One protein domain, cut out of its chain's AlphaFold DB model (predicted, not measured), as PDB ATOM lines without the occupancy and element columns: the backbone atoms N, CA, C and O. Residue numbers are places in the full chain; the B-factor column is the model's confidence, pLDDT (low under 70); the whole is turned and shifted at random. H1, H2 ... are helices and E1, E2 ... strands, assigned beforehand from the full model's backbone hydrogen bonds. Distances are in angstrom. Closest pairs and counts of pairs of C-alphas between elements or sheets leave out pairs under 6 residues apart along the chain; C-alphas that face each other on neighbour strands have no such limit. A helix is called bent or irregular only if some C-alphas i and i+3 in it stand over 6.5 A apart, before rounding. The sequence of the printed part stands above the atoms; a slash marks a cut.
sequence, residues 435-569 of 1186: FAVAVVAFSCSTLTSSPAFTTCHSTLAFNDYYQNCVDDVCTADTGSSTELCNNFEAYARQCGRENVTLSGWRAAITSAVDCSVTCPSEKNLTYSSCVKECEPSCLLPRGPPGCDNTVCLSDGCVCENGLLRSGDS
ATOM      1  N   PHE A 435      38.419 -34.634  30.018       55.50
ATOM      2  CA  PHE A 435      37.376 -33.686  30.410       55.50
ATOM      3  C   PHE A 435      36.555 -33.129  29.227       55.50
ATOM      4  O   PHE A 435      35.344 -32.995  29.358       55.50
ATOM      5  N   ALA A 436      37.166 -32.833  28.072       62.25
ATOM      6  CA  ALA A 436      36.449 -32.269  26.917       62.25
ATOM      7  C   ALA A 436      35.491 -33.293  26.282       62.25
ATOM      8  O   ALA A 436      34.347 -32.968  25.975       62.25
ATOM      9  N   VAL A 437      35.924 -34.554  26.198       68.06
ATOM     10  CA  VAL A 437      35.101 -35.682  25.731       68.06
ATOM     11  C   VAL A 437      33.891 -35.905  26.640       68.06
ATOM     12  O   VAL A 437      32.791 -36.141  26.155       68.06
ATOM     13  N   ALA A 438      34.059 -35.758  27.960       70.06
ATOM     14  CA  ALA A 438      32.954 -35.875  28.910       70.06
ATOM     15  C   ALA A 438      31.901 -34.765  28.733       70.06
ATOM     16  O   ALA A 438      30.712 -35.031  28.889       70.06
ATOM     17  N   VAL A 439      32.317 -33.543  28.382       76.31
ATOM     18  CA  VAL A 439      31.394 -32.429  28.098       76.31
ATOM     19  C   VAL A 439      30.625 -32.669  26.797       76.31
ATOM     20  O   VAL A 439      29.412 -32.491  26.784       76.31
ATOM     21  N   VAL A 440      31.289 -33.126  25.731       79.19
ATOM     22  CA  VAL A 440      30.629 -33.469  24.455       79.19
ATOM     23  C   VAL A 440      29.637 -34.620  24.639       79.19
ATOM     24  O   VAL A 440      28.466 -34.493  24.284       79.19
ATOM     25  N   ALA A 441      30.068 -35.703  25.292       82.00
ATOM     26  CA  ALA A 441      29.216 -36.846  25.611       82.00
ATOM     27  C   ALA A 441      28.007 -36.452  26.477       82.00
ATOM     28  O   ALA A 441      26.914 -36.990  26.290       82.00
ATOM     29  N   PHE A 442      28.185 -35.501  27.403       84.94
ATOM     30  CA  PHE A 442      27.097 -34.944  28.202       84.94
ATOM     31  C   PHE A 442      26.126 -34.118  27.349       84.94
ATOM     32  O   PHE A 442      24.919 -34.338  27.442       84.94
ATOM     33  N   SER A 443      26.613 -33.238  26.473       87.38
ATOM     34  CA  SER A 443      25.762 -32.447  25.573       87.38
ATOM     35  C   SER A 443      24.928 -33.336  24.641       87.38
ATOM     36  O   SER A 443      23.705 -33.175  24.575       87.38
ATOM     37  N   CYS A 444      25.541 -34.344  24.010       89.38
ATOM     38  CA  CYS A 444      24.843 -35.316  23.160       89.38
ATOM     39  C   CYS A 444      23.875 -36.218  23.942       89.38
ATOM     40  O   CYS A 444      22.887 -36.698  23.384       89.38
ATOM     41  N   SER A 445      24.081 -36.400  25.256       89.81
ATOM     42  CA  SER A 445      23.178 -37.209  26.090       89.81
ATOM     43  C   SER A 445      21.761 -36.636  26.163       89.81
ATOM     44  O   SER A 445      20.837 -37.365  26.525       89.81
ATOM     45  N   THR A 446      21.550 -35.378  25.757       91.31
ATOM     46  CA  THR A 446      20.221 -34.768  25.579       91.31
ATOM     47  C   THR A 446      19.311 -35.622  24.688       91.31
ATOM     48  O   THR A 446      18.137 -35.788  25.014       91.31
ATOM     49  N   LEU A 447      19.853 -36.247  23.632       90.12
ATOM     50  CA  LEU A 447      19.122 -37.164  22.743       90.12
ATOM     51  C   LEU A 447      18.551 -38.386  23.489       90.12
ATOM     52  O   LEU A 447      17.506 -38.924  23.125       90.12
ATOM     53  N   THR A 448      19.232 -38.810  24.555       89.25
ATOM     54  CA  THR A 448      18.891 -40.002  25.350       89.25
ATOM     55  C   THR A 448      18.083 -39.676  26.607       89.25
ATOM     56  O   THR A 448      17.223 -40.451  27.014       89.25
ATOM     57  N   SER A 449      18.349 -38.526  27.229       87.00
ATOM     58  CA  SER A 449      17.849 -38.168  28.561       87.00
ATOM     59  C   SER A 449      16.658 -37.210  28.530       87.00
ATOM     60  O   SER A 449      15.904 -37.146  29.502       87.00
ATOM     61  N   SER A 450      16.462 -36.472  27.432       89.88
ATOM     62  CA  SER A 450      15.347 -35.535  27.304       89.88
ATOM     63  C   SER A 450      14.033 -36.265  27.000       89.88
ATOM     64  O   SER A 450      13.964 -37.012  26.019       89.88
ATOM     65  N   PRO A 451      12.941 -35.981  27.739       87.94
ATOM     66  CA  PRO A 451      11.602 -36.475  27.416       87.94
ATOM     67  C   PRO A 451      11.154 -36.149  25.985       87.94
ATOM     68  O   PRO A 451      10.345 -36.884  25.424       87.94
ATOM     69  N   ALA A 452      11.713 -35.095  25.381       89.00
ATOM     70  CA  ALA A 452      11.398 -34.643  24.027       89.00
ATOM     71  C   ALA A 452      11.590 -35.719  22.944       89.00
ATOM     72  O   ALA A 452      10.875 -35.702  21.946       89.00
ATOM     73  N   PHE A 453      12.527 -36.653  23.142       91.75
ATOM     74  CA  PHE A 453      12.864 -37.694  22.162       91.75
ATOM     75  C   PHE A 453      12.350 -39.089  22.544       91.75
ATOM     76  O   PHE A 453      12.401 -40.004  21.724       91.75
ATOM     77  N   THR A 454      11.812 -39.253  23.759       89.12
ATOM     78  CA  THR A 454      11.454 -40.571  24.320       89.12
ATOM     79  C   THR A 454      10.411 -41.329  23.508       89.12
ATOM     80  O   THR A 454      10.552 -42.532  23.308       89.12
ATOM     81  N   THR A 455       9.411 -40.631  22.962       89.12
ATOM     82  CA  THR A 455       8.399 -41.224  22.071       89.12
ATOM     83  C   THR A 455       9.020 -41.837  20.815       89.12
ATOM     84  O   THR A 455       8.478 -42.786  20.260       89.12
ATOM     85  N   CYS A 456      10.166 -41.320  20.369       91.81
ATOM     86  CA  CYS A 456      10.861 -41.848  19.207       91.81
ATOM     87  C   CYS A 456      11.671 -43.110  19.512       91.81
ATOM     88  O   CYS A 456      11.820 -43.958  18.640       91.81
ATOM     89  N   HIS A 457      12.195 -43.253  20.736       92.69
ATOM     90  CA  HIS A 457      13.108 -44.348  21.099       92.69
ATOM     91  C   HIS A 457      12.477 -45.740  20.941       92.69
ATOM     92  O   HIS A 457      13.199 -46.722  20.796       92.69
ATOM     93  N   SER A 458      11.141 -45.846  20.961       86.94
ATOM     94  CA  SER A 458      10.425 -47.100  20.686       86.94
ATOM     95  C   SER A 458      10.349 -47.464  19.200       86.94
ATOM     96  O   SER A 458      10.050 -48.610  18.880       86.94
ATOM     97  N   THR A 459      10.579 -46.496  18.313       87.62
ATOM     98  CA  THR A 459      10.461 -46.639  16.856       87.62
ATOM     99  C   THR A 459      11.832 -46.635  16.184       87.62
ATOM    100  O   THR A 459      12.072 -47.428  15.278       87.62
ATOM    101  N   LEU A 460      12.748 -45.779  16.645       87.75
ATOM    102  CA  LEU A 460      14.087 -45.608  16.092       87.75
ATOM    103  C   LEU A 460      15.144 -45.833  17.178       87.75
ATOM    104  O   LEU A 460      15.088 -45.244  18.259       87.75
ATOM    105  N   ALA A 461      16.132 -46.677  16.878       86.38
ATOM    106  CA  ALA A 461      17.274 -46.877  17.760       86.38
ATOM    107  C   ALA A 461      18.127 -45.600  17.805       86.38
ATOM    108  O   ALA A 461      18.562 -45.091  16.777       86.38
ATOM    109  N   PHE A 462      18.376 -45.086  19.009       88.62
ATOM    110  CA  PHE A 462      19.061 -43.805  19.200       88.62
ATOM    111  C   PHE A 462      20.573 -43.936  19.430       88.62
ATOM    112  O   PHE A 462      21.266 -42.923  19.448       88.62
ATOM    113  N   ASN A 463      21.089 -45.151  19.650       88.31
ATOM    114  CA  ASN A 463      22.493 -45.367  20.019       88.31
ATOM    115  C   ASN A 463      23.456 -44.840  18.949       88.31
ATOM    116  O   ASN A 463      24.408 -44.147  19.297       88.31
ATOM    117  N   ASP A 464      23.168 -45.111  17.674       86.12
ATOM    118  CA  ASP A 464      23.989 -44.649  16.552       86.12
ATOM    119  C   ASP A 464      23.947 -43.119  16.463       86.12
ATOM    120  O   ASP A 464      24.981 -42.472  16.478       86.12
ATOM    121  N   TYR A 465      22.759 -42.510  16.532       89.50
ATOM    122  CA  TYR A 465      22.609 -41.048  16.552       89.50
ATOM    123  C   TYR A 465      23.323 -40.373  17.732       89.50
ATOM    124  O   TYR A 465      23.834 -39.265  17.596       89.50
ATOM    125  N   TYR A 466      23.363 -41.026  18.896       90.19
ATOM    126  CA  TYR A 466      24.118 -40.529  20.042       90.19
ATOM    127  C   TYR A 466      25.627 -40.551  19.778       90.19
ATOM    128  O   TYR A 466      26.291 -39.561  20.079       90.19
ATOM    129  N   GLN A 467      26.164 -41.645  19.224       85.75
ATOM    130  CA  GLN A 467      27.595 -41.741  18.912       85.75
ATOM    131  C   GLN A 467      27.992 -40.784  17.788       85.75
ATOM    132  O   GLN A 467      28.944 -40.032  17.952       85.75
ATOM    133  N   ASN A 468      27.185 -40.706  16.733       86.06
ATOM    134  CA  ASN A 468      27.363 -39.778  15.618       86.06
ATOM    135  C   ASN A 468      27.420 -38.319  16.097       86.06
ATOM    136  O   ASN A 468      28.328 -37.578  15.741       86.06
ATOM    137  N   CYS A 469      26.532 -37.936  17.023       87.56
ATOM    138  CA  CYS A 469      26.595 -36.626  17.671       87.56
ATOM    139  C   CYS A 469      27.927 -36.391  18.395       87.56
ATOM    140  O   CYS A 469      28.478 -35.293  18.339       87.56
ATOM    141  N   VAL A 470      28.440 -37.397  19.110       84.25
ATOM    142  CA  VAL A 470      29.718 -37.275  19.822       84.25
ATOM    143  C   VAL A 470      30.869 -37.105  18.835       84.25
ATOM    144  O   VAL A 470      31.732 -36.258  19.070       84.25
ATOM    145  N   ASP A 471      30.858 -37.860  17.740       79.44
ATOM    146  CA  ASP A 471      31.893 -37.819  16.711       79.44
ATOM    147  C   ASP A 471      31.899 -36.475  15.965       79.44
ATOM    148  O   ASP A 471      32.935 -35.803  15.969       79.44
ATOM    149  N   ASP A 472      30.748 -36.021  15.456       80.31
ATOM    150  CA  ASP A 472      30.581 -34.742  14.740       80.31
ATOM    151  C   ASP A 472      30.995 -33.534  15.601       80.31
ATOM    152  O   ASP A 472      31.707 -32.620  15.178       80.31
ATOM    153  N   VAL A 473      30.578 -33.514  16.870       80.88
ATOM    154  CA  VAL A 473      30.894 -32.397  17.776       80.88
ATOM    155  C   VAL A 473      32.369 -32.422  18.201       80.88
ATOM    156  O   VAL A 473      32.924 -31.378  18.562       80.88
ATOM    157  N   CYS A 474      33.020 -33.589  18.164       77.00
ATOM    158  CA  CYS A 474      34.454 -33.729  18.417       77.00
ATOM    159  C   CYS A 474      35.327 -33.327  17.221       77.00
ATOM    160  O   CYS A 474      36.473 -32.914  17.431       77.00
ATOM    161  N   THR A 475      34.842 -33.481  15.987       70.50
ATOM    162  CA  THR A 475      35.555 -33.076  14.766       70.50
ATOM    163  C   THR A 475      35.390 -31.595  14.455       70.50
ATOM    164  O   THR A 475      36.320 -30.992  13.908       70.50
ATOM    165  N   ALA A 476      34.263 -31.006  14.855       66.81
ATOM    166  CA  ALA A 476      34.031 -29.571  14.826       66.81
ATOM    167  C   ALA A 476      34.921 -28.820  15.839       66.81
ATOM    168  O   ALA A 476      35.369 -29.375  16.846       66.81
ATOM    169  N   ASP A 477      35.165 -27.523  15.610       58.44
ATOM    170  CA  ASP A 477      35.803 -26.666  16.616       58.44
ATOM    171  C   ASP A 477      35.024 -26.789  17.943       58.44
ATOM    172  O   ASP A 477      33.824 -26.508  18.005       58.44
ATOM    173  N   THR A 478      35.696 -27.269  18.997       49.16
ATOM    174  CA  THR A 478      35.081 -27.725  20.257       49.16
ATOM    175  C   THR A 478      33.990 -26.776  20.764       49.16
ATOM    176  O   THR A 478      34.291 -25.643  21.147       49.16
ATOM    177  N   GLY A 479      32.743 -27.258  20.823       53.34
ATOM    178  CA  GLY A 479      31.597 -26.504  21.345       53.34
ATOM    179  C   GLY A 479      30.676 -25.865  20.299       53.34
ATOM    180  O   GLY A 479      29.898 -24.987  20.673       53.34
ATOM    181  N   SER A 480      30.728 -26.281  19.026       66.75
ATOM    182  CA  SER A 480      29.751 -25.852  18.009       66.75
ATOM    183  C   SER A 480      28.329 -26.272  18.409       66.75
ATOM    184  O   SER A 480      27.949 -27.440  18.325       66.75
ATOM    185  N   SER A 481      27.519 -25.304  18.842       76.94
ATOM    186  CA  SER A 481      26.077 -25.484  19.049       76.94
ATOM    187  C   SER A 481      25.352 -25.853  17.751       76.94
ATOM    188  O   SER A 481      24.333 -26.533  17.806       76.94
ATOM    189  N   THR A 482      25.902 -25.476  16.593       82.19
ATOM    190  CA  THR A 482      25.372 -25.813  15.265       82.19
ATOM    191  C   THR A 482      25.377 -27.322  15.016       82.19
ATOM    192  O   THR A 482      24.334 -27.870  14.682       82.19
ATOM    193  N   GLU A 483      26.492 -28.014  15.258       81.69
ATOM    194  CA  GLU A 483      26.625 -29.458  14.993       81.69
ATOM    195  C   GLU A 483      25.808 -30.302  15.972       81.69
ATOM    196  O   GLU A 483      25.196 -31.295  15.576       81.69
ATOM    197  N   LEU A 484      25.704 -29.851  17.230       87.38
ATOM    198  CA  LEU A 484      24.762 -30.414  18.204       87.38
ATOM    199  C   LEU A 484      23.318 -30.325  17.688       87.38
ATOM    200  O   LEU A 484      22.577 -31.308  17.739       87.38
ATOM    201  N   CYS A 485      22.917 -29.162  17.167       89.25
ATOM    202  CA  CYS A 485      21.581 -28.981  16.613       89.25
ATOM    203  C   CYS A 485      21.368 -29.804  15.342       89.25
ATOM    204  O   CYS A 485      20.362 -30.499  15.271       89.25
ATOM    205  N   ASN A 486      22.311 -29.814  14.395       87.81
ATOM    206  CA  ASN A 486      22.232 -30.610  13.164       87.81
ATOM    207  C   ASN A 486      21.977 -32.101  13.465       87.81
ATOM    208  O   ASN A 486      21.127 -32.732  12.832       87.81
ATOM    209  N   ASN A 487      22.636 -32.651  14.491       88.31
ATOM    210  CA  ASN A 487      22.434 -34.033  14.931       88.31
ATOM    211  C   ASN A 487      21.044 -34.283  15.540       88.31
ATOM    212  O   ASN A 487      20.372 -35.260  15.198       88.31
ATOM    213  N   PHE A 488      20.570 -33.392  16.416       91.31
ATOM    214  CA  PHE A 488      19.218 -33.507  16.974       91.31
ATOM    215  C   PHE A 488      18.131 -33.321  15.908       91.31
ATOM    216  O   PHE A 488      17.105 -34.002  15.950       91.31
ATOM    217  N   GLU A 489      18.372 -32.449  14.928       90.19
ATOM    218  CA  GLU A 489      17.510 -32.250  13.764       90.19
ATOM    219  C   GLU A 489      17.409 -33.512  12.911       90.19
ATOM    220  O   GLU A 489      16.295 -33.927  12.591       90.19
ATOM    221  N   ALA A 490      18.538 -34.154  12.597       89.50
ATOM    222  CA  ALA A 490      18.563 -35.399  11.833       89.50
ATOM    223  C   ALA A 490      17.742 -36.504  12.522       89.50
ATOM    224  O   ALA A 490      16.909 -37.150  11.884       89.50
ATOM    225  N   TYR A 491      17.892 -36.670  13.842       91.00
ATOM    226  CA  TYR A 491      17.098 -37.640  14.603       91.00
ATOM    227  C   TYR A 491      15.603 -37.291  14.618       91.00
ATOM    228  O   TYR A 491      14.755 -38.146  14.358       91.00
ATOM    229  N   ALA A 492      15.259 -36.025  14.879       90.44
ATOM    230  CA  ALA A 492      13.868 -35.582  14.927       90.44
ATOM    231  C   ALA A 492      13.158 -35.717  13.569       90.44
ATOM    232  O   ALA A 492      12.004 -36.150  13.514       90.44
ATOM    233  N   ARG A 493      13.846 -35.389  12.470       88.50
ATOM    234  CA  ARG A 493      13.319 -35.518  11.106       88.50
ATOM    235  C   ARG A 493      13.250 -36.967  10.640       88.50
ATOM    236  O   ARG A 493      12.294 -37.318   9.951       88.50
ATOM    237  N   GLN A 494      14.200 -37.825  11.022       87.94
ATOM    238  CA  GLN A 494      14.053 -39.265  10.797       87.94
ATOM    239  C   GLN A 494      12.793 -39.773  11.506       87.94
ATOM    240  O   GLN A 494      11.978 -40.451  10.891       87.94
ATOM    241  N   CYS A 495      12.583 -39.366  12.759       88.88
ATOM    242  CA  CYS A 495      11.418 -39.756  13.543       88.88
ATOM    243  C   CYS A 495      10.079 -39.360  12.898       88.88
ATOM    244  O   CYS A 495       9.168 -40.182  12.787       88.88
ATOM    245  N   GLY A 496       9.975 -38.111  12.424       85.69
ATOM    246  CA  GLY A 496       8.786 -37.619  11.719       85.69
ATOM    247  C   GLY A 496       8.459 -38.452  10.479       85.69
ATOM    248  O   GLY A 496       7.299 -38.757  10.215       85.69
ATOM    249  N   ARG A 497       9.488 -38.908   9.759       84.12
ATOM    250  CA  ARG A 497       9.340 -39.738   8.553       84.12
ATOM    251  C   ARG A 497       9.020 -41.207   8.837       84.12
ATOM    252  O   ARG A 497       8.498 -41.873   7.948       84.12
ATOM    253  N   GLU A 498       9.205 -41.654  10.079       83.50
ATOM    254  CA  GLU A 498       8.630 -42.890  10.640       83.50
ATOM    255  C   GLU A 498       7.210 -42.667  11.215       83.50
ATOM    256  O   GLU A 498       6.709 -43.469  12.003       83.50
ATOM    257  N   ASN A 499       6.549 -41.560  10.845       82.75
ATOM    258  CA  ASN A 499       5.225 -41.136  11.317       82.75
ATOM    259  C   ASN A 499       5.134 -40.879  12.835       82.75
ATOM    260  O   ASN A 499       4.052 -40.976  13.420       82.75
ATOM    261  N   VAL A 500       6.241 -40.505  13.485       86.88
ATOM    262  CA  VAL A 500       6.266 -40.121  14.905       86.88
ATOM    263  C   VAL A 500       6.575 -38.630  15.037       86.88
ATOM    264  O   VAL A 500       7.702 -38.175  14.862       86.88
ATOM    265  N   THR A 501       5.559 -37.834  15.374       82.38
ATOM    266  CA  THR A 501       5.709 -36.378  15.514       82.38
ATOM    267  C   THR A 501       6.307 -35.998  16.869       82.38
ATOM    268  O   THR A 501       5.701 -36.236  17.914       82.38
ATOM    269  N   LEU A 502       7.464 -35.331  16.860       86.12
ATOM    270  CA  LEU A 502       8.115 -34.792  18.060       86.12
ATOM    271  C   LEU A 502       7.776 -33.308  18.263       86.12
ATOM    272  O   LEU A 502       8.617 -32.423  18.102       86.12
ATOM    273  N   SER A 503       6.520 -33.001  18.589       79.62
ATOM    274  CA  SER A 503       6.069 -31.611  18.732       79.62
ATOM    275  C   SER A 503       6.818 -30.866  19.846       79.62
ATOM    276  O   SER A 503       6.759 -31.242  21.014       79.62
ATOM    277  N   GLY A 504       7.481 -29.760  19.490       83.94
ATOM    278  CA  GLY A 504       8.120 -28.854  20.451       83.94
ATOM    279  C   GLY A 504       9.479 -29.316  20.986       83.94
ATOM    280  O   GLY A 504       9.951 -28.750  21.974       83.94
ATOM    281  N   TRP A 505      10.128 -30.295  20.343       90.06
ATOM    282  CA  TRP A 505      11.418 -30.829  20.795       90.06
ATOM    283  C   TRP A 505      12.499 -29.745  20.944       90.06
ATOM    284  O   TRP A 505      13.210 -29.739  21.946       90.06
ATOM    285  N   ARG A 506      12.556 -28.768  20.022       91.00
ATOM    286  CA  ARG A 506      13.498 -27.632  20.081       91.00
ATOM    287  C   ARG A 506      13.317 -26.794  21.340       91.00
ATOM    288  O   ARG A 506      14.290 -26.485  22.017       91.00
ATOM    289  N   ALA A 507      12.071 -26.467  21.684       88.00
ATOM    290  CA  ALA A 507      11.759 -25.694  22.885       88.00
ATOM    291  C   ALA A 507      12.141 -26.463  24.160       88.00
ATOM    292  O   ALA A 507      12.679 -25.876  25.098       88.00
ATOM    293  N   ALA A 508      11.915 -27.779  24.172       88.44
ATOM    294  CA  ALA A 508      12.176 -28.643  25.318       88.44
ATOM    295  C   ALA A 508      13.671 -28.836  25.638       88.44
ATOM    296  O   ALA A 508      13.993 -29.185  26.772       88.44
ATOM    297  N   ILE A 509      14.576 -28.603  24.680       90.38
ATOM    298  CA  ILE A 509      16.029 -28.761  24.875       90.38
ATOM    299  C   ILE A 509      16.792 -27.440  25.022       90.38
ATOM    300  O   ILE A 509      18.008 -27.469  25.192       90.38
ATOM    301  N   THR A 510      16.106 -26.293  25.009       87.25
ATOM    302  CA  THR A 510      16.729 -24.951  25.078       87.25
ATOM    303  C   THR A 510      17.656 -24.743  26.281       87.25
ATOM    304  O   THR A 510      18.578 -23.935  26.211       87.25
ATOM    305  N   SER A 511      17.457 -25.478  27.381       80.62
ATOM    306  CA  SER A 511      18.352 -25.451  28.546       80.62
ATOM    307  C   SER A 511      19.691 -26.164  28.323       80.62
ATOM    308  O   SER A 511      20.629 -25.920  29.077       80.62
ATOM    309  N   ALA A 512      19.765 -27.069  27.344       80.69
ATOM    310  CA  ALA A 512      20.973 -27.792  26.959       80.69
ATOM    311  C   ALA A 512      21.682 -27.106  25.781       80.69
ATOM    312  O   ALA A 512      22.893 -26.903  25.827       80.69
ATOM    313  N   VAL A 513      20.928 -26.719  24.748       87.38
ATOM    314  CA  VAL A 513      21.426 -25.990  23.574       87.38
ATOM    315  C   VAL A 513      20.275 -25.238  22.896       87.38
ATOM    316  O   VAL A 513      19.152 -25.737  22.822       87.38
ATOM    317  N   ASP A 514      20.541 -24.029  22.402       89.88
ATOM    318  CA  ASP A 514      19.562 -23.266  21.625       89.88
ATOM    319  C   ASP A 514      19.570 -23.718  20.158       89.88
ATOM    320  O   ASP A 514      20.427 -23.311  19.378       89.88
ATOM    321  N   CYS A 515      18.597 -24.561  19.802       88.81
ATOM    322  CA  CYS A 515      18.346 -25.007  18.430       88.81
ATOM    323  C   CYS A 515      17.132 -24.311  17.803       88.81
ATOM    324  O   CYS A 515      16.413 -24.920  17.006       88.81
ATOM    325  N   SER A 516      16.833 -23.073  18.203       88.06
ATOM    326  CA  SER A 516      15.707 -22.320  17.652       88.06
ATOM    327  C   SER A 516      15.863 -22.057  16.147       88.06
ATOM    328  O   SER A 516      16.927 -21.695  15.647       88.06
ATOM    329  N   VAL A 517      14.769 -22.235  15.400       85.88
ATOM    330  CA  VAL A 517      14.714 -21.922  13.965       85.88
ATOM    331  C   VAL A 517      14.116 -20.537  13.797       85.88
ATOM    332  O   VAL A 517      12.977 -20.288  14.191       85.88
ATOM    333  N   THR A 518      14.874 -19.638  13.175       88.56
ATOM    334  CA  THR A 518      14.365 -18.322  12.778       88.56
ATOM    335  C   THR A 518      13.843 -18.400  11.349       88.56
ATOM    336  O   THR A 518      14.616 -18.616  10.416       88.56
ATOM    337  N   CYS A 519      12.533 -18.223  11.174       90.44
ATOM    338  CA  CYS A 519      11.918 -18.150   9.851       90.44
ATOM    339  C   CYS A 519      11.904 -16.700   9.336       90.44
ATOM    340  O   CYS A 519      11.571 -15.802  10.111       90.44
ATOM    341  N   PRO A 520      12.249 -16.456   8.055       89.88
ATOM    342  CA  PRO A 520      12.213 -15.122   7.453       89.88
ATOM    343  C   PRO A 520      10.786 -14.553   7.418       89.88
ATOM    344  O   PRO A 520       9.998 -14.859   6.517       89.88
ATOM    345  N   SER A 521      10.433 -13.727   8.403       86.88
ATOM    346  CA  SER A 521       9.096 -13.131   8.501       86.88
ATOM    347  C   SER A 521       8.835 -12.135   7.372       86.88
ATOM    348  O   SER A 521       7.704 -12.007   6.915       86.88
ATOM    349  N   GLU A 522       9.883 -11.517   6.820       88.50
ATOM    350  CA  GLU A 522       9.811 -10.687   5.617       88.50
ATOM    351  C   GLU A 522       9.391 -11.468   4.359       88.50
ATOM    352  O   GLU A 522       8.975 -10.862   3.372       88.50
ATOM    353  N   LYS A 523       9.461 -12.805   4.403       90.31
ATOM    354  CA  LYS A 523       8.985 -13.720   3.355       90.31
ATOM    355  C   LYS A 523       7.660 -14.407   3.718       90.31
ATOM    356  O   LYS A 523       7.252 -15.335   3.017       90.31
ATOM    357  N   ASN A 524       6.995 -13.963   4.790       94.38
ATOM    358  CA  ASN A 524       5.776 -14.544   5.370       94.38
ATOM    359  C   ASN A 524       5.907 -16.041   5.715       94.38
ATOM    360  O   ASN A 524       4.984 -16.835   5.503       94.38
ATOM    361  N   LEU A 525       7.084 -16.431   6.209       92.75
ATOM    362  CA  LEU A 525       7.356 -17.772   6.714       92.75
ATOM    363  C   LEU A 525       7.255 -17.796   8.238       92.75
ATOM    364  O   LEU A 525       7.819 -16.939   8.917       92.75
ATOM    365  N   THR A 526       6.621 -18.835   8.771       93.62
ATOM    366  CA  THR A 526       6.495 -19.075  10.210       93.62
ATOM    367  C   THR A 526       6.972 -20.476  10.575       93.62
ATOM    368  O   THR A 526       6.903 -21.402   9.767       93.62
ATOM    369  N   TYR A 527       7.489 -20.636  11.791       91.62
ATOM    370  CA  TYR A 527       7.932 -21.939  12.271       91.62
ATOM    371  C   TYR A 527       6.724 -22.827  12.579       91.62
ATOM    372  O   TYR A 527       5.824 -22.440  13.326       91.62
ATOM    373  N   SER A 528       6.739 -24.047  12.047       89.94
ATOM    374  CA  SER A 528       5.807 -25.110  12.396       89.94
ATOM    375  C   SER A 528       6.560 -26.305  12.966       89.94
ATOM    376  O   SER A 528       7.580 -26.732  12.428       89.94
ATOM    377  N   SER A 529       6.001 -26.888  14.026       87.06
ATOM    378  CA  SER A 529       6.460 -28.172  14.578       87.06
ATOM    379  C   SER A 529       5.995 -29.388  13.763       87.06
ATOM    380  O   SER A 529       6.374 -30.512  14.077       87.06
ATOM    381  N   CYS A 530       5.161 -29.163  12.744       87.19
ATOM    382  CA  CYS A 530       4.678 -30.163  11.800       87.19
ATOM    383  C   CYS A 530       4.583 -29.527  10.407       87.19
ATOM    384  O   CYS A 530       3.627 -28.813  10.092       87.19
ATOM    385  N   VAL A 531       5.600 -29.768   9.590       90.06
ATOM    386  CA  VAL A 531       5.573 -29.599   8.138       90.06
ATOM    387  C   VAL A 531       4.826 -30.804   7.580       90.06
ATOM    388  O   VAL A 531       5.233 -31.953   7.796       90.06
ATOM    389  N   LYS A 532       3.703 -30.551   6.916       88.69
ATOM    390  CA  LYS A 532       2.837 -31.615   6.410       88.69
ATOM    391  C   LYS A 532       3.357 -32.116   5.075       88.69
ATOM    392  O   LYS A 532       4.054 -31.404   4.367       88.69
ATOM    393  N   GLU A 533       2.996 -33.333   4.679       84.69
ATOM    394  CA  GLU A 533       3.375 -33.813   3.342       84.69
ATOM    395  C   GLU A 533       2.707 -33.000   2.215       84.69
ATOM    396  O   GLU A 533       3.284 -32.846   1.138       84.69
ATOM    397  N   CYS A 534       1.518 -32.451   2.480       88.44
ATOM    398  CA  CYS A 534       0.720 -31.667   1.539       88.44
ATOM    399  C   CYS A 534       0.902 -30.149   1.698       88.44
ATOM    400  O   CYS A 534      -0.084 -29.423   1.860       88.44
ATOM    401  N   GLU A 535       2.141 -29.653   1.665       90.56
ATOM    402  CA  GLU A 535       2.377 -28.205   1.699       90.56
ATOM    403  C   GLU A 535       1.825 -27.523   0.430       90.56
ATOM    404  O   GLU A 535       2.115 -27.956  -0.690       90.56
ATOM    405  N   PRO A 536       1.009 -26.463   0.569       91.50
ATOM    406  CA  PRO A 536       0.392 -25.806  -0.569       91.50
ATOM    407  C   PRO A 536       1.363 -24.833  -1.256       91.50
ATOM    408  O   PRO A 536       2.062 -24.035  -0.626       91.50
ATOM    409  N   SER A 537       1.357 -24.846  -2.584       92.38
ATOM    410  CA  SER A 537       2.172 -23.959  -3.417       92.38
ATOM    411  C   SER A 537       1.321 -23.261  -4.473       92.38
ATOM    412  O   SER A 537       0.168 -23.623  -4.700       92.38
ATOM    413  N   CYS A 538       1.871 -22.248  -5.138       90.69
ATOM    414  CA  CYS A 538       1.143 -21.540  -6.190       90.69
ATOM    415  C   CYS A 538       0.796 -22.421  -7.399       90.69
ATOM    416  O   CYS A 538      -0.215 -22.174  -8.052       90.69
ATOM    417  N   LEU A 539       1.587 -23.463  -7.670       88.25
ATOM    418  CA  LEU A 539       1.281 -24.441  -8.719       88.25
ATOM    419  C   LEU A 539       0.275 -25.495  -8.240       88.25
ATOM    420  O   LEU A 539      -0.542 -25.978  -9.020       88.25
ATOM    421  N   LEU A 540       0.308 -25.834  -6.948       89.44
ATOM    422  CA  LEU A 540      -0.538 -26.853  -6.333       89.44
ATOM    423  C   LEU A 540      -1.166 -26.312  -5.034       89.44
ATOM    424  O   LEU A 540      -0.715 -26.649  -3.937       89.44
ATOM    425  N   PRO A 541      -2.244 -25.502  -5.119       88.75
ATOM    426  CA  PRO A 541      -2.839 -24.844  -3.947       88.75
ATOM    427  C   PRO A 541      -3.438 -25.797  -2.904       88.75
ATOM    428  O   PRO A 541      -3.758 -25.380  -1.795       88.75
ATOM    429  N   ARG A 542      -3.632 -27.071  -3.265       86.38
ATOM    430  CA  ARG A 542      -4.107 -28.140  -2.369       86.38
ATOM    431  C   ARG A 542      -2.991 -29.096  -1.925       86.38
ATOM    432  O   ARG A 542      -3.291 -30.091  -1.275       86.38
ATOM    433  N   GLY A 543      -1.744 -28.799  -2.287       86.25
ATOM    434  CA  GLY A 543      -0.597 -29.686  -2.131       86.25
ATOM    435  C   GLY A 543      -0.466 -30.723  -3.262       86.25
ATOM    436  O   GLY A 543      -1.335 -30.804  -4.141       86.25
ATOM    437  N   PRO A 544       0.631 -31.502  -3.265       85.19
ATOM    438  CA  PRO A 544       0.912 -32.524  -4.274       85.19
ATOM    439  C   PRO A 544      -0.161 -33.618  -4.392       85.19
ATOM    440  O   PRO A 544      -0.713 -34.059  -3.389       85.19
ATOM    441  N   PRO A 545      -0.466 -34.135  -5.596       74.88
ATOM    442  CA  PRO A 545      -1.370 -35.275  -5.733       74.88
ATOM    443  C   PRO A 545      -0.829 -36.519  -5.006       74.88
ATOM    444  O   PRO A 545       0.330 -36.884  -5.182       74.88
ATOM    445  N   GLY A 546      -1.672 -37.192  -4.218       72.06
ATOM    446  CA  GLY A 546      -1.316 -38.447  -3.539       72.06
ATOM    447  C   GLY A 546      -0.548 -38.304  -2.217       72.06
ATOM    448  O   GLY A 546      -0.190 -39.326  -1.637       72.06
ATOM    449  N   CYS A 547      -0.314 -37.081  -1.727       78.81
ATOM    450  CA  CYS A 547       0.233 -36.846  -0.388       78.81
ATOM    451  C   CYS A 547      -0.813 -37.065   0.720       78.81
ATOM    452  O   CYS A 547      -2.019 -36.926   0.486       78.81
ATOM    453  N   ASP A 548      -0.354 -37.349   1.943       81.38
ATOM    454  CA  ASP A 548      -1.206 -37.432   3.132       81.38
ATOM    455  C   ASP A 548      -1.075 -36.176   4.017       81.38
ATOM    456  O   ASP A 548      -0.066 -35.935   4.677       81.38
ATOM    457  N   ASN A 549      -2.140 -35.369   4.075       83.12
ATOM    458  CA  ASN A 549      -2.166 -34.119   4.844       83.12
ATOM    459  C   ASN A 549      -2.259 -34.332   6.371       83.12
ATOM    460  O   ASN A 549      -2.312 -33.362   7.134       83.12
ATOM    461  N   THR A 550      -2.346 -35.583   6.829       81.31
ATOM    462  CA  THR A 550      -2.320 -35.947   8.252       81.31
ATOM    463  C   THR A 550      -0.917 -36.295   8.750       81.31
ATOM    464  O   THR A 550      -0.687 -36.278   9.958       81.31
ATOM    465  N   VAL A 551       0.030 -36.544   7.839       80.94
ATOM    466  CA  VAL A 551       1.404 -36.938   8.164       80.94
ATOM    467  C   VAL A 551       2.295 -35.709   8.357       80.94
ATOM    468  O   VAL A 551       2.377 -34.836   7.491       80.94
ATOM    469  N   CYS A 552       2.997 -35.666   9.493       84.31
ATOM    470  CA  CYS A 552       4.014 -34.663   9.810       84.31
ATOM    471  C   CYS A 552       5.404 -35.224   9.502       84.31
ATOM    472  O   CYS A 552       5.897 -36.069  10.246       84.31
ATOM    473  N   LEU A 553       6.043 -34.743   8.438       80.50
ATOM    474  CA  LEU A 553       7.338 -35.278   8.005       80.50
ATOM    475  C   LEU A 553       8.521 -34.662   8.760       80.50
ATOM    476  O   LEU A 553       9.538 -35.322   8.947       80.50
ATOM    477  N   SER A 554       8.410 -33.407   9.187       83.31
ATOM    478  CA  SER A 554       9.483 -32.685   9.879       83.31
ATOM    479  C   SER A 554       8.946 -31.458  10.615       83.31
ATOM    480  O   SER A 554       7.751 -31.172  10.571       83.31
ATOM    481  N   ASP A 555       9.824 -30.715  11.288       87.12
ATOM    482  CA  ASP A 555       9.583 -29.324  11.657       87.12
ATOM    483  C   ASP A 555      10.353 -28.373  10.727       87.12
ATOM    484  O   ASP A 555      11.300 -28.771  10.043       87.12
ATOM    485  N   GLY A 556       9.933 -27.113  10.652       89.12
ATOM    486  CA  GLY A 556      10.564 -26.146   9.757       89.12
ATOM    487  C   GLY A 556       9.701 -24.933   9.451       89.12
ATOM    488  O   GLY A 556       8.651 -24.717  10.056       89.12
ATOM    489  N   CYS A 557      10.168 -24.122   8.505       91.44
ATOM    490  CA  CYS A 557       9.455 -22.922   8.082       91.44
ATOM    491  C   CYS A 557       8.386 -23.256   7.040       91.44
ATOM    492  O   CYS A 557       8.704 -23.793   5.982       91.44
ATOM    493  N   VAL A 558       7.139 -22.894   7.328       92.94
ATOM    494  CA  VAL A 558       5.979 -23.055   6.441       92.94
ATOM    495  C   VAL A 558       5.322 -21.705   6.185       92.94
ATOM    496  O   VAL A 558       5.578 -20.728   6.895       92.94
ATOM    497  N   CYS A 559       4.473 -21.631   5.167       93.62
ATOM    498  CA  CYS A 559       3.700 -20.422   4.919       93.62
ATOM    499  C   CYS A 559       2.692 -20.166   6.045       93.62
ATOM    500  O   CYS A 559       2.079 -21.093   6.573       93.62
ATOM    501  N   GLU A 560       2.499 -18.894   6.400       90.88
ATOM    502  CA  GLU A 560       1.398 -18.507   7.284       90.88
ATOM    503  C   GLU A 560       0.040 -18.939   6.702       90.88
ATOM    504  O   GLU A 560      -0.140 -19.039   5.485       90.88
ATOM    505  N   ASN A 561      -0.934 -19.199   7.581       87.81
ATOM    506  CA  ASN A 561      -2.251 -19.702   7.183       87.81
ATOM    507  C   ASN A 561      -2.898 -18.830   6.094       87.81
ATOM    508  O   ASN A 561      -3.119 -17.636   6.290       87.81
ATOM    509  N   GLY A 562      -3.271 -19.461   4.978       88.00
ATOM    510  CA  GLY A 562      -3.922 -18.804   3.838       88.00
ATOM    511  C   GLY A 562      -2.968 -18.288   2.757       88.00
ATOM    512  O   GLY A 562      -3.447 -17.812   1.729       88.00
ATOM    513  N   LEU A 563      -1.650 -18.401   2.949       94.19
ATOM    514  CA  LEU A 563      -0.645 -18.078   1.934       94.19
ATOM    515  C   LEU A 563      -0.155 -19.339   1.207       94.19
ATOM    516  O   LEU A 563      -0.207 -20.444   1.742       94.19
ATOM    517  N   LEU A 564       0.340 -19.160  -0.017       94.00
ATOM    518  CA  LEU A 564       0.877 -20.209  -0.882       94.00
ATOM    519  C   LEU A 564       2.372 -19.992  -1.128       94.00
ATOM    520  O   LEU A 564       2.835 -18.856  -1.263       94.00
ATOM    521  N   ARG A 565       3.132 -21.089  -1.225       93.38
ATOM    522  CA  ARG A 565       4.565 -21.044  -1.546       93.38
ATOM    523  C   ARG A 565       4.793 -20.572  -2.991       93.38
ATOM    524  O   ARG A 565       4.272 -21.179  -3.928       93.38
ATOM    525  N   SER A 566       5.590 -19.519  -3.165       92.56
ATOM    526  CA  SER A 566       5.998 -18.940  -4.451       92.56
ATOM    527  C   SER A 566       7.487 -18.606  -4.411       92.56
ATOM    528  O   SER A 566       7.885 -17.597  -3.825       92.56
ATOM    529  N   GLY A 567       8.318 -19.443  -5.030       89.88
ATOM    530  CA  GLY A 567       9.762 -19.374  -4.852       89.88
ATOM    531  C   GLY A 567      10.138 -19.617  -3.393       89.88
ATOM    532  O   GLY A 567       9.628 -20.527  -2.740       89.88
ATOM    533  N   ASP A 568      11.020 -18.778  -2.867       88.12
ATOM    534  CA  ASP A 568      11.475 -18.828  -1.478       88.12
ATOM    535  C   ASP A 568      10.564 -18.056  -0.501       88.12
ATOM    536  O   ASP A 568      10.858 -17.995   0.699       88.12
ATOM    537  N   SER A 569       9.449 -17.506  -0.991       91.62
ATOM    538  CA  SER A 569       8.537 -16.624  -0.260       91.62
ATOM    539  C   SER A 569       7.099 -17.154  -0.248       91.62
ATOM    540  O   SER A 569       6.744 -18.056  -1.006       91.62
TER     541      SER A 569
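Overview. This is residues 435 to 569 of the 1186 residues of the protein "matrilin-2-like" of Branchiostoma belcheri (UniProt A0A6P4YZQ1). The domain is elongated and has two lobes: a helical lobe of H1 to H6, and a loop-rich lobe in which a sharply bent two-stranded hairpin, E1 and E2, stands with the short strand E3 and the long loop 533 to 551. In the helical lobe H4 and H5 make a helical hairpin, H1 crosses H4, and residues 489 to 497 of H5 reach E2 of the other lobe. The printed part has 135 residues, with six named helices followed by three named strands; E1 and E2 are antiparallel, and the class is mixed, helices and strands. The whole is only just compact, close to loose, with a radius of gyration of the C-alphas of 16.6 A, and spans 53 by 34 by 22 A.

Along the chain. H1, residues 435 to 444, begins at C-alpha 435 (37.376, -33.686, 30.410) and is 14.6 A long. H2 is residues 446 to 449, and H3 is residues 451 to 457. H3 is irregular, with C-alphas 452 and 455 7.5 A apart. H4, residues 463 to 475, is 18.7 A long. H5, residues 481 to 497, is 24.4 A long and ends at C-alpha 497 (9.340, -39.738, 8.553). H6 is residues 505 to 508. E1, residues 525 to 532, spans 14.6 A and bends by 102 degrees at residue 529. E2, residues 552 to 559, spans 15.1 A and bends by 91 degrees at residue 555. E3, residues 564 to 566, ends at C-alpha 566 (5.998, -18.940, -4.451).

Arrangement. H1 touches H4 at a steep tilt of 48 degrees, opposite ways, with the closest C-alphas those of Ala 441 and Val 470, 5.8 A apart. H2 is close to but not clearly touching H5, with the C-alphas of Leu 447 and Phe 488 closest at 6.8 A. H3 and H6 only just touch, with 3 pairs of C-alphas within 8 A, the closest those of Ala 452 and Trp 505 at 5.0 A. In the hairpin of H4 and H5 the two touch at a shallow tilt of 25 degrees, opposite ways, closest at the C-alphas of Cys 469 and Asn 487, 5.6 A. Every O i to N i+4 pair is within hydrogen-bond range in H1, H4 and H5; H3 has 1 of 3, beside 3 of 4 O i to N i+3 pairs, and H2 and H6 are too short for an O i to N i+4 pair. H5 and E2 have their closest C-alphas at Gly 496 and Leu 553, 4.6 A. In the hairpin of E1 and E2, N 528 and O 556 are 2.8 A apart and N 531 and O 554 2.7 A, within hydrogen-bond range. E3 pairs with no named strand.

Size, cuts and confidence. The C-alphas farthest apart, Phe 435 and Leu 539, are 54.0 A apart. The printed part has no cut. The links H6 to E1, 16 residues, and E1 to E2, 19 residues, are long. The mean pLDDT of the printed part is 85.3; residues 435 to 437 and 476 to 480 are under 70.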